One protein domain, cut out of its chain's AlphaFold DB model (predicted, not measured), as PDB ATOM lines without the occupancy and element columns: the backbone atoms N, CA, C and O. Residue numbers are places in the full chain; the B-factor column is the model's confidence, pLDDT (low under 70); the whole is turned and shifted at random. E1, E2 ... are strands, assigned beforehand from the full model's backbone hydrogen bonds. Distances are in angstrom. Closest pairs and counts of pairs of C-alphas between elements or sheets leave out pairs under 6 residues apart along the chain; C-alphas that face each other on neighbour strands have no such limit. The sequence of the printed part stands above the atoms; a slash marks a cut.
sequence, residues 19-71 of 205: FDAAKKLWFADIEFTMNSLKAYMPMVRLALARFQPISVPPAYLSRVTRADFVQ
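AT A GLANCE: This is residues 19 to 71 of the 205 residues of an uncharacterized protein of Chloroflexi bacterium ADurb.Bin360 (UniProt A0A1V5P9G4). Little regular structure is present: one two-stranded antiparallel hairpin, E2 and E3, with a long loop, residues 49 to 64, joining its strands beyond one end. From the other end, residues 28 to 43 lead back to short E1, off to one side; residues 20 to 26 and 35 to 40 stick out. The 53 printed residues hold three named strands, E1, E2, E3 along the chain, and no named helix; the class is all strand, with 14 residues in named elements. The whole is flat, 43 by 33 by 18 A, and only just loose, close to extended, with radius of gyration of the C-alphas 15.0 A.

IN THESE COORDINATES: E2, residues 44 to 48, spans 12.5 A from C-alpha 44 at (49.463, 10.867, -41.348). E3, residues 65 to 70, spans 14.9 A, ending at (49.697, 16.173, -41.572). E1, residues 25 to 27, spans 6.4 A.

HOW THE PARTS SIT: E2 and E3 are antiparallel at 160 degrees; N 44 and O 70 are within hydrogen-bond range at 2.8 A. E1 is apart from both and pairs with no named strand.

THE WHOLE: The printed part has no cut. Both links are long. Residues 34 to 38 are under pLDDT 70.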
ATOM      1  N   PHE A  19      29.774  21.892 -47.354       94.44
ATOM      2  CA  PHE A  19      30.259  23.034 -48.121       94.44
ATOM      3  C   PHE A  19      30.308  24.274 -47.232       94.44
ATOM      4  O   PHE A  19      29.271  24.772 -46.791       94.44
ATOM      5  N   ASP A  20      31.507  24.804 -47.003       96.12
ATOM      6  CA  ASP A  20      31.698  26.093 -46.343       96.12
ATOM      7  C   ASP A  20      31.476  27.206 -47.375       96.12
ATOM      8  O   ASP A  20      32.318  27.456 -48.242       96.12
ATOM      9  N   ALA A  21      30.327  27.882 -47.290       96.19
ATOM     10  CA  ALA A  21      29.954  28.948 -48.217       96.19
ATOM     11  C   ALA A  21      30.856  30.192 -48.121       96.19
ATOM     12  O   ALA A  21      31.020  30.900 -49.118       96.19
ATOM     13  N   ALA A  22      31.460  30.456 -46.958       96.06
ATOM     14  CA  ALA A  22      32.348  31.599 -46.762       96.06
ATOM     15  C   ALA A  22      33.711  31.344 -47.415       96.06
ATOM     16  O   ALA A  22      34.221  32.195 -48.147       96.06
ATOM     17  N   LYS A  23      34.275  30.148 -47.204       93.88
ATOM     18  CA  LYS A  23      35.541  29.731 -47.827       93.88
ATOM     19  C   LYS A  23      35.368  29.270 -49.275       93.88
ATOM     20  O   LYS A  23      36.350  29.210 -50.007       93.88
ATOM     21  N   LYS A  24      34.134  28.970 -49.693       95.50
ATOM     22  CA  LYS A  24      33.771  28.364 -50.986       95.50
ATOM     23  C   LYS A  24      34.495  27.035 -51.230       95.50
ATOM     24  O   LYS A  24      34.936  26.757 -52.344       95.50
ATOM     25  N   LEU A  25      34.625  26.221 -50.183       94.50
ATOM     26  CA  LEU A  25      35.351  24.949 -50.203       94.50
ATOM     27  C   LEU A  25      34.515  23.831 -49.578       94.50
ATOM     28  O   LEU A  25      33.725  24.059 -48.666       94.50
ATOM     29  N   TRP A  26      34.730  22.611 -50.066       90.31
ATOM     30  CA  TRP A  26      34.207  21.397 -49.441       90.31
ATOM     31  C   TRP A  26      35.156  20.935 -48.336       90.31
ATOM     32  O   TRP A  26      36.372  20.941 -48.541       90.31
ATOM     33  N   PHE A  27      34.617  20.511 -47.197       91.56
ATOM     34  CA  PHE A  27      35.393  20.001 -46.070       91.56
ATOM     35  C   PHE A  27      34.712  18.790 -45.425       91.56
ATOM     36  O   PHE A  27      33.517  18.559 -45.603       91.56
ATOM     37  N   ALA A  28      35.500  18.002 -44.703       91.19
ATOM     38  CA  ALA A  28      35.032  16.917 -43.858       91.19
ATOM     39  C   ALA A  28      35.953  16.837 -42.641       91.19
ATOM     40  O   ALA A  28      37.176  16.881 -42.802       91.19
ATOM     41  N   ASP A  29      35.371  16.699 -41.455       90.81
ATOM     42  CA  ASP A  29      36.136  16.509 -40.230       90.81
ATOM     43  C   ASP A  29      36.495  15.032 -40.063       90.81
ATOM     44  O   ASP A  29      35.650  14.139 -40.155       90.81
ATOM     45  N   ILE A  30      37.783  14.777 -39.843       87.81
ATOM     46  CA  ILE A  30      38.333  13.440 -39.632       87.81
ATOM     47  C   ILE A  30      39.023  13.452 -38.276       87.81
ATOM     48  O   ILE A  30      40.091  14.042 -38.110       87.81
ATOM     49  N   GLU A  31      38.405  12.784 -37.310       85.50
ATOM     50  CA  GLU A  31      38.972  12.607 -35.982       85.50
ATOM     51  C   GLU A  31      39.839  11.345 -35.936       85.50
ATOM     52  O   GLU A  31      39.462  10.275 -36.425       85.50
ATOM     53  N   PHE A  32      41.016  11.465 -35.327       79.38
ATOM     54  CA  PHE A  32      41.911  10.340 -35.094       79.38
ATOM     55  C   PHE A  32      41.930  10.008 -33.611       79.38
ATOM     56  O   PHE A  32      42.330  10.822 -32.784       79.38
ATOM     57  N   THR A  33      41.602   8.766 -33.270       76.19
ATOM     58  CA  THR A  33      41.815   8.269 -31.910       76.19
ATOM     59  C   THR A  33      43.299   7.939 -31.717       76.19
ATOM     60  O   THR A  33      43.742   6.812 -31.975       76.19
ATOM     61  N   MET A  34      44.074   8.923 -31.254       68.00
ATOM     62  CA  MET A  34      45.538   8.839 -31.124       68.00
ATOM     63  C   MET A  34      46.017   7.681 -30.243       68.00
ATOM     64  O   MET A  34      47.038   7.063 -30.542       68.00
ATOM     65  N   ASN A  35      45.238   7.308 -29.220       62.91
ATOM     66  CA  ASN A  35      45.554   6.196 -28.314       62.91
ATOM     67  C   ASN A  35      45.762   4.857 -29.049       62.91
ATOM     68  O   ASN A  35      46.496   3.993 -28.572       62.91
ATOM     69  N   SER A  36      45.159   4.683 -30.230       65.50
ATOM     70  CA  SER A  36      45.315   3.468 -31.038       65.50
ATOM     71  C   SER A  36      46.607   3.428 -31.864       65.50
ATOM     72  O   SER A  36      47.087   2.346 -32.199       65.50
ATOM     73  N   LEU A  37      47.196   4.590 -32.170       65.31
ATOM     74  CA  LEU A  37      48.323   4.718 -33.099       65.31
ATOM     75  C   LEU A  37      49.680   4.414 -32.451       65.31
ATOM     76  O   LEU A  37      50.682   4.349 -33.162       65.31
ATOM     77  N   LYS A  38      49.723   4.217 -31.122       66.56
ATOM     78  CA  LYS A  38      50.945   3.973 -30.322       66.56
ATOM     79  C   LYS A  38      52.097   4.938 -30.655       66.56
ATOM     80  O   LYS A  38      53.267   4.591 -30.513       66.56
ATOM     81  N   ALA A  39      51.765   6.142 -31.110       71.81
ATOM     82  CA  ALA A  39      52.707   7.154 -31.549       71.81
ATOM     83  C   ALA A  39      52.314   8.490 -30.925       71.81
ATOM     84  O   ALA A  39      51.150   8.877 -30.950       71.81
ATOM     85  N   TYR A  40      53.309   9.178 -30.375       71.81
ATOM     86  CA  TYR A  40      53.135  10.463 -29.709       71.81
ATOM     87  C   TYR A  40      52.715  11.584 -30.675       71.81
ATOM     88  O   TYR A  40      51.815  12.358 -30.382       71.81
ATOM     89  N   MET A  41      53.356  11.660 -31.842       78.19
ATOM     90  CA  MET A  41      53.040  12.619 -32.903       78.19
ATOM     91  C   MET A  41      53.137  11.895 -34.248       78.19
ATOM     92  O   MET A  41      54.201  11.897 -34.871       78.19
ATOM     93  N   PRO A  42      52.077  11.192 -34.674       81.94
ATOM     94  CA  PRO A  42      52.115  10.446 -35.920       81.94
ATOM     95  C   PRO A  42      52.180  11.402 -37.115       81.94
ATOM     96  O   PRO A  42      51.564  12.461 -37.108       81.94
ATOM     97  N   MET A  43      52.880  11.005 -38.178       87.81
ATOM     98  CA  MET A  43      52.723  11.629 -39.492       87.81
ATOM     99  C   MET A  43      51.685  10.840 -40.282       87.81
ATOM    100  O   MET A  43      51.893   9.668 -40.600       87.81
ATOM    101  N   VAL A  44      50.564  11.478 -40.603       88.50
ATOM    102  CA  VAL A  44      49.463  10.867 -41.348       88.50
ATOM    103  C   VAL A  44      49.444  11.425 -42.764       88.50
ATOM    104  O   VAL A  44      49.591  12.625 -42.974       88.50
ATOM    105  N   ARG A  45      49.227  10.554 -43.751       92.06
ATOM    106  CA  ARG A  45      48.946  10.952 -45.132       92.06
ATOM    107  C   ARG A  45      47.651  10.311 -45.590       92.06
ATOM    108  O   ARG A  45      47.550   9.086 -45.637       92.06
ATOM    109  N   LEU A  46      46.673  11.135 -45.939       90.50
ATOM    110  CA  LEU A  46      45.361  10.653 -46.350       90.50
ATOM    111  C   LEU A  46      45.339  10.280 -47.834       90.50
ATOM    112  O   LEU A  46      45.892  10.979 -48.683       90.50
ATOM    113  N   ALA A  47      44.665   9.175 -48.136       90.75
ATOM    114  CA  ALA A  47      44.277   8.773 -49.479       90.75
ATOM    115  C   ALA A  47      42.757   8.931 -49.586       90.75
ATOM    116  O   ALA A  47      42.008   8.217 -48.923       90.75
ATOM    117  N   LEU A  48      42.312   9.906 -50.373       91.50
ATOM    118  CA  LEU A  48      40.921  10.330 -50.472       91.50
ATOM    119  C   LEU A  48      40.331   9.901 -51.814       91.50
ATOM    120  O   LEU A  48      40.986   9.995 -52.850       91.50
ATOM    121  N   ALA A  49      39.074   9.477 -51.804       91.69
ATOM    122  CA  ALA A  49      38.291   9.214 -53.004       91.69
ATOM    123  C   ALA A  49      36.858   9.698 -52.776       91.69
ATOM    124  O   ALA A  49      36.362   9.690 -51.648       91.69
ATOM    125  N   ARG A  50      36.178  10.112 -53.846       90.56
ATOM    126  CA  ARG A  50      34.754  10.441 -53.785       90.56
ATOM    127  C   ARG A  50      33.954   9.153 -53.909       90.56
ATOM    128  O   ARG A  50      34.115   8.424 -54.884       90.56
ATOM    129  N   PHE A  51      33.081   8.906 -52.939       89.25
ATOM    130  CA  PHE A  51      32.093   7.839 -53.022       89.25
ATOM    131  C   PHE A  51      30.829   8.353 -53.721       89.25
ATOM    132  O   PHE A  51      30.272   9.382 -53.337       89.25
ATOM    133  N   GLN A  52      30.400   7.653 -54.768       89.19
ATOM    134  CA  GLN A  52      29.276   8.027 -55.625       89.19
ATOM    135  C   GLN A  52      28.253   6.883 -55.627       89.19
ATOM    136  O   GLN A  52      28.370   5.971 -56.441       89.19
ATOM    137  N   PRO A  53      27.258   6.885 -54.717       85.88
ATOM    138  CA  PRO A  53      26.284   5.794 -54.627       85.88
ATOM    139  C   PRO A  53      25.368   5.715 -55.857       85.88
ATOM    140  O   PRO A  53      24.876   4.642 -56.190       85.88
ATOM    141  N   ILE A  54      25.155   6.844 -56.541       89.81
ATOM    142  CA  ILE A  54      24.430   6.923 -57.811       89.81
ATOM    143  C   ILE A  54      25.472   7.022 -58.926       89.81
ATOM    144  O   ILE A  54      25.845   8.112 -59.361       89.81
ATOM    145  N   SER A  55      25.985   5.872 -59.351       89.06
ATOM    146  CA  SER A  55      26.928   5.748 -60.460       89.06
ATOM    147  C   SER A  55      26.696   4.449 -61.235       89.06
ATOM    148  O   SER A  55      25.930   3.582 -60.814       89.06
ATOM    149  N   VAL A  56      27.331   4.324 -62.404       90.12
ATOM    150  CA  VAL A  56      27.263   3.095 -63.204       90.12
ATOM    151  C   VAL A  56      28.134   2.023 -62.539       90.12
ATOM    152  O   VAL A  56      29.315   2.283 -62.309       90.12
ATOM    153  N   PRO A  57      27.621   0.814 -62.252       84.50
ATOM    154  CA  PRO A  57      28.439  -0.251 -61.681       84.50
ATOM    155  C   PRO A  57      29.607  -0.632 -62.612       84.50
ATOM    156  O   PRO A  57      29.382  -0.776 -63.816       84.50
ATOM    157  N   PRO A  58      30.838  -0.840 -62.101       80.88
ATOM    158  CA  PRO A  58      31.265  -0.826 -60.695       80.88
ATOM    159  C   PRO A  58      31.876   0.513 -60.215       80.88
ATOM    160  O   PRO A  58      32.568   0.534 -59.197       80.88
ATOM    161  N   ALA A  59      31.658   1.624 -60.927       86.12
ATOM    162  CA  ALA A  59      32.325   2.917 -60.734       86.12
ATOM    163  C   ALA A  59      31.802   3.719 -59.522       86.12
ATOM    164  O   ALA A  59      31.398   4.874 -59.633       86.12
ATOM    165  N   TYR A  60      31.772   3.104 -58.342       88.19
ATOM    166  CA  TYR A  60      31.297   3.729 -57.100       88.19
ATOM    167  C   TYR A  60      32.340   4.624 -56.418       88.19
ATOM    168  O   TYR A  60      31.996   5.403 -55.529       88.19
ATOM    169  N   LEU A  61      33.610   4.498 -56.802       89.62
ATOM    170  CA  LEU A  61      34.724   5.274 -56.267       89.62
ATOM    171  C   LEU A  61      35.432   5.997 -57.405       89.62
ATOM    172  O   LEU A  61      35.727   5.395 -58.435       89.62
ATOM    173  N   SER A  62      35.742   7.273 -57.194       89.94
ATOM    174  CA  SER A  62      36.691   7.978 -58.052       89.94
ATOM    175  C   SER A  62      38.112   7.443 -57.857       89.94
ATOM    176  O   SER A  62      38.412   6.791 -56.854       89.94
ATOM    177  N   ARG A  63      39.020   7.850 -58.748       89.38
ATOM    178  CA  ARG A  63      40.463   7.717 -58.515       89.38
ATOM    179  C   ARG A  63      40.886   8.321 -57.184       89.38
ATOM    180  O   ARG A  63      40.311   9.320 -56.728       89.38
ATOM    181  N   VAL A  64      41.907   7.719 -56.590       91.75
ATOM    182  CA  VAL A  64      42.459   8.124 -55.300       91.75
ATOM    183  C   VAL A  64      43.344   9.353 -55.470       91.75
ATOM    184  O   VAL A  64      44.302   9.359 -56.240       91.75
ATOM    185  N   THR A  65      43.069  10.384 -54.681       91.62
ATOM    186  CA  THR A  65      43.929  11.560 -54.522       91.62
ATOM    187  C   THR A  65      44.631  11.487 -53.174       91.62
ATOM    188  O   THR A  65      43.997  11.263 -52.145       91.62
ATOM    189  N   ARG A  66      45.953  11.666 -53.154       92.25
ATOM    190  CA  ARG A  66      46.725  11.696 -51.905       92.25
ATOM    191  C   ARG A  66      46.848  13.129 -51.411       92.25
ATOM    192  O   ARG A  66      47.296  13.984 -52.165       92.25
ATOM    193  N   ALA A  67      46.502  13.352 -50.153       91.94
ATOM    194  CA  ALA A  67      46.782  14.602 -49.469       91.94
ATOM    195  C   ALA A  67      48.271  14.702 -49.093       91.94
ATOM    196  O   ALA A  67      49.034  13.726 -49.202       91.94
ATOM    197  N   ASP A  68      48.659  15.886 -48.632       92.62
ATOM    198  CA  ASP A  68      49.952  16.120 -47.999       92.62
ATOM    199  C   ASP A  68      50.016  15.477 -46.608       92.62
ATOM    200  O   ASP A  68      49.009  15.029 -46.049       92.62
ATOM    201  N   PHE A  69      51.231  15.377 -46.069       90.38
ATOM    202  CA  PHE A  69      51.430  14.885 -44.712       90.38
ATOM    203  C   PHE A  69      50.909  15.904 -43.701       90.38
ATOM    204  O   PHE A  69      51.227  17.088 -43.773       90.38
ATOM    205  N   VAL A  70      50.159  15.410 -42.725       88.81
ATOM    206  CA  VAL A  70      49.697  16.173 -41.572       88.81
ATOM    207  C   VAL A  70      50.209  15.481 -40.318       88.81
ATOM    208  O   VAL A  70      50.166  14.255 -40.211       88.81
ATOM    209  N   GLN A  71      50.702  16.268 -39.369       85.75
ATOM    210  CA  GLN A  71      51.160  15.783 -38.074       85.75
ATOM    211  C   GLN A  71      50.186  16.285 -37.008       85.75
ATOM    212  O   GLN A  71      50.368  17.393 -36.493       85.75
TER     213      GLN A  71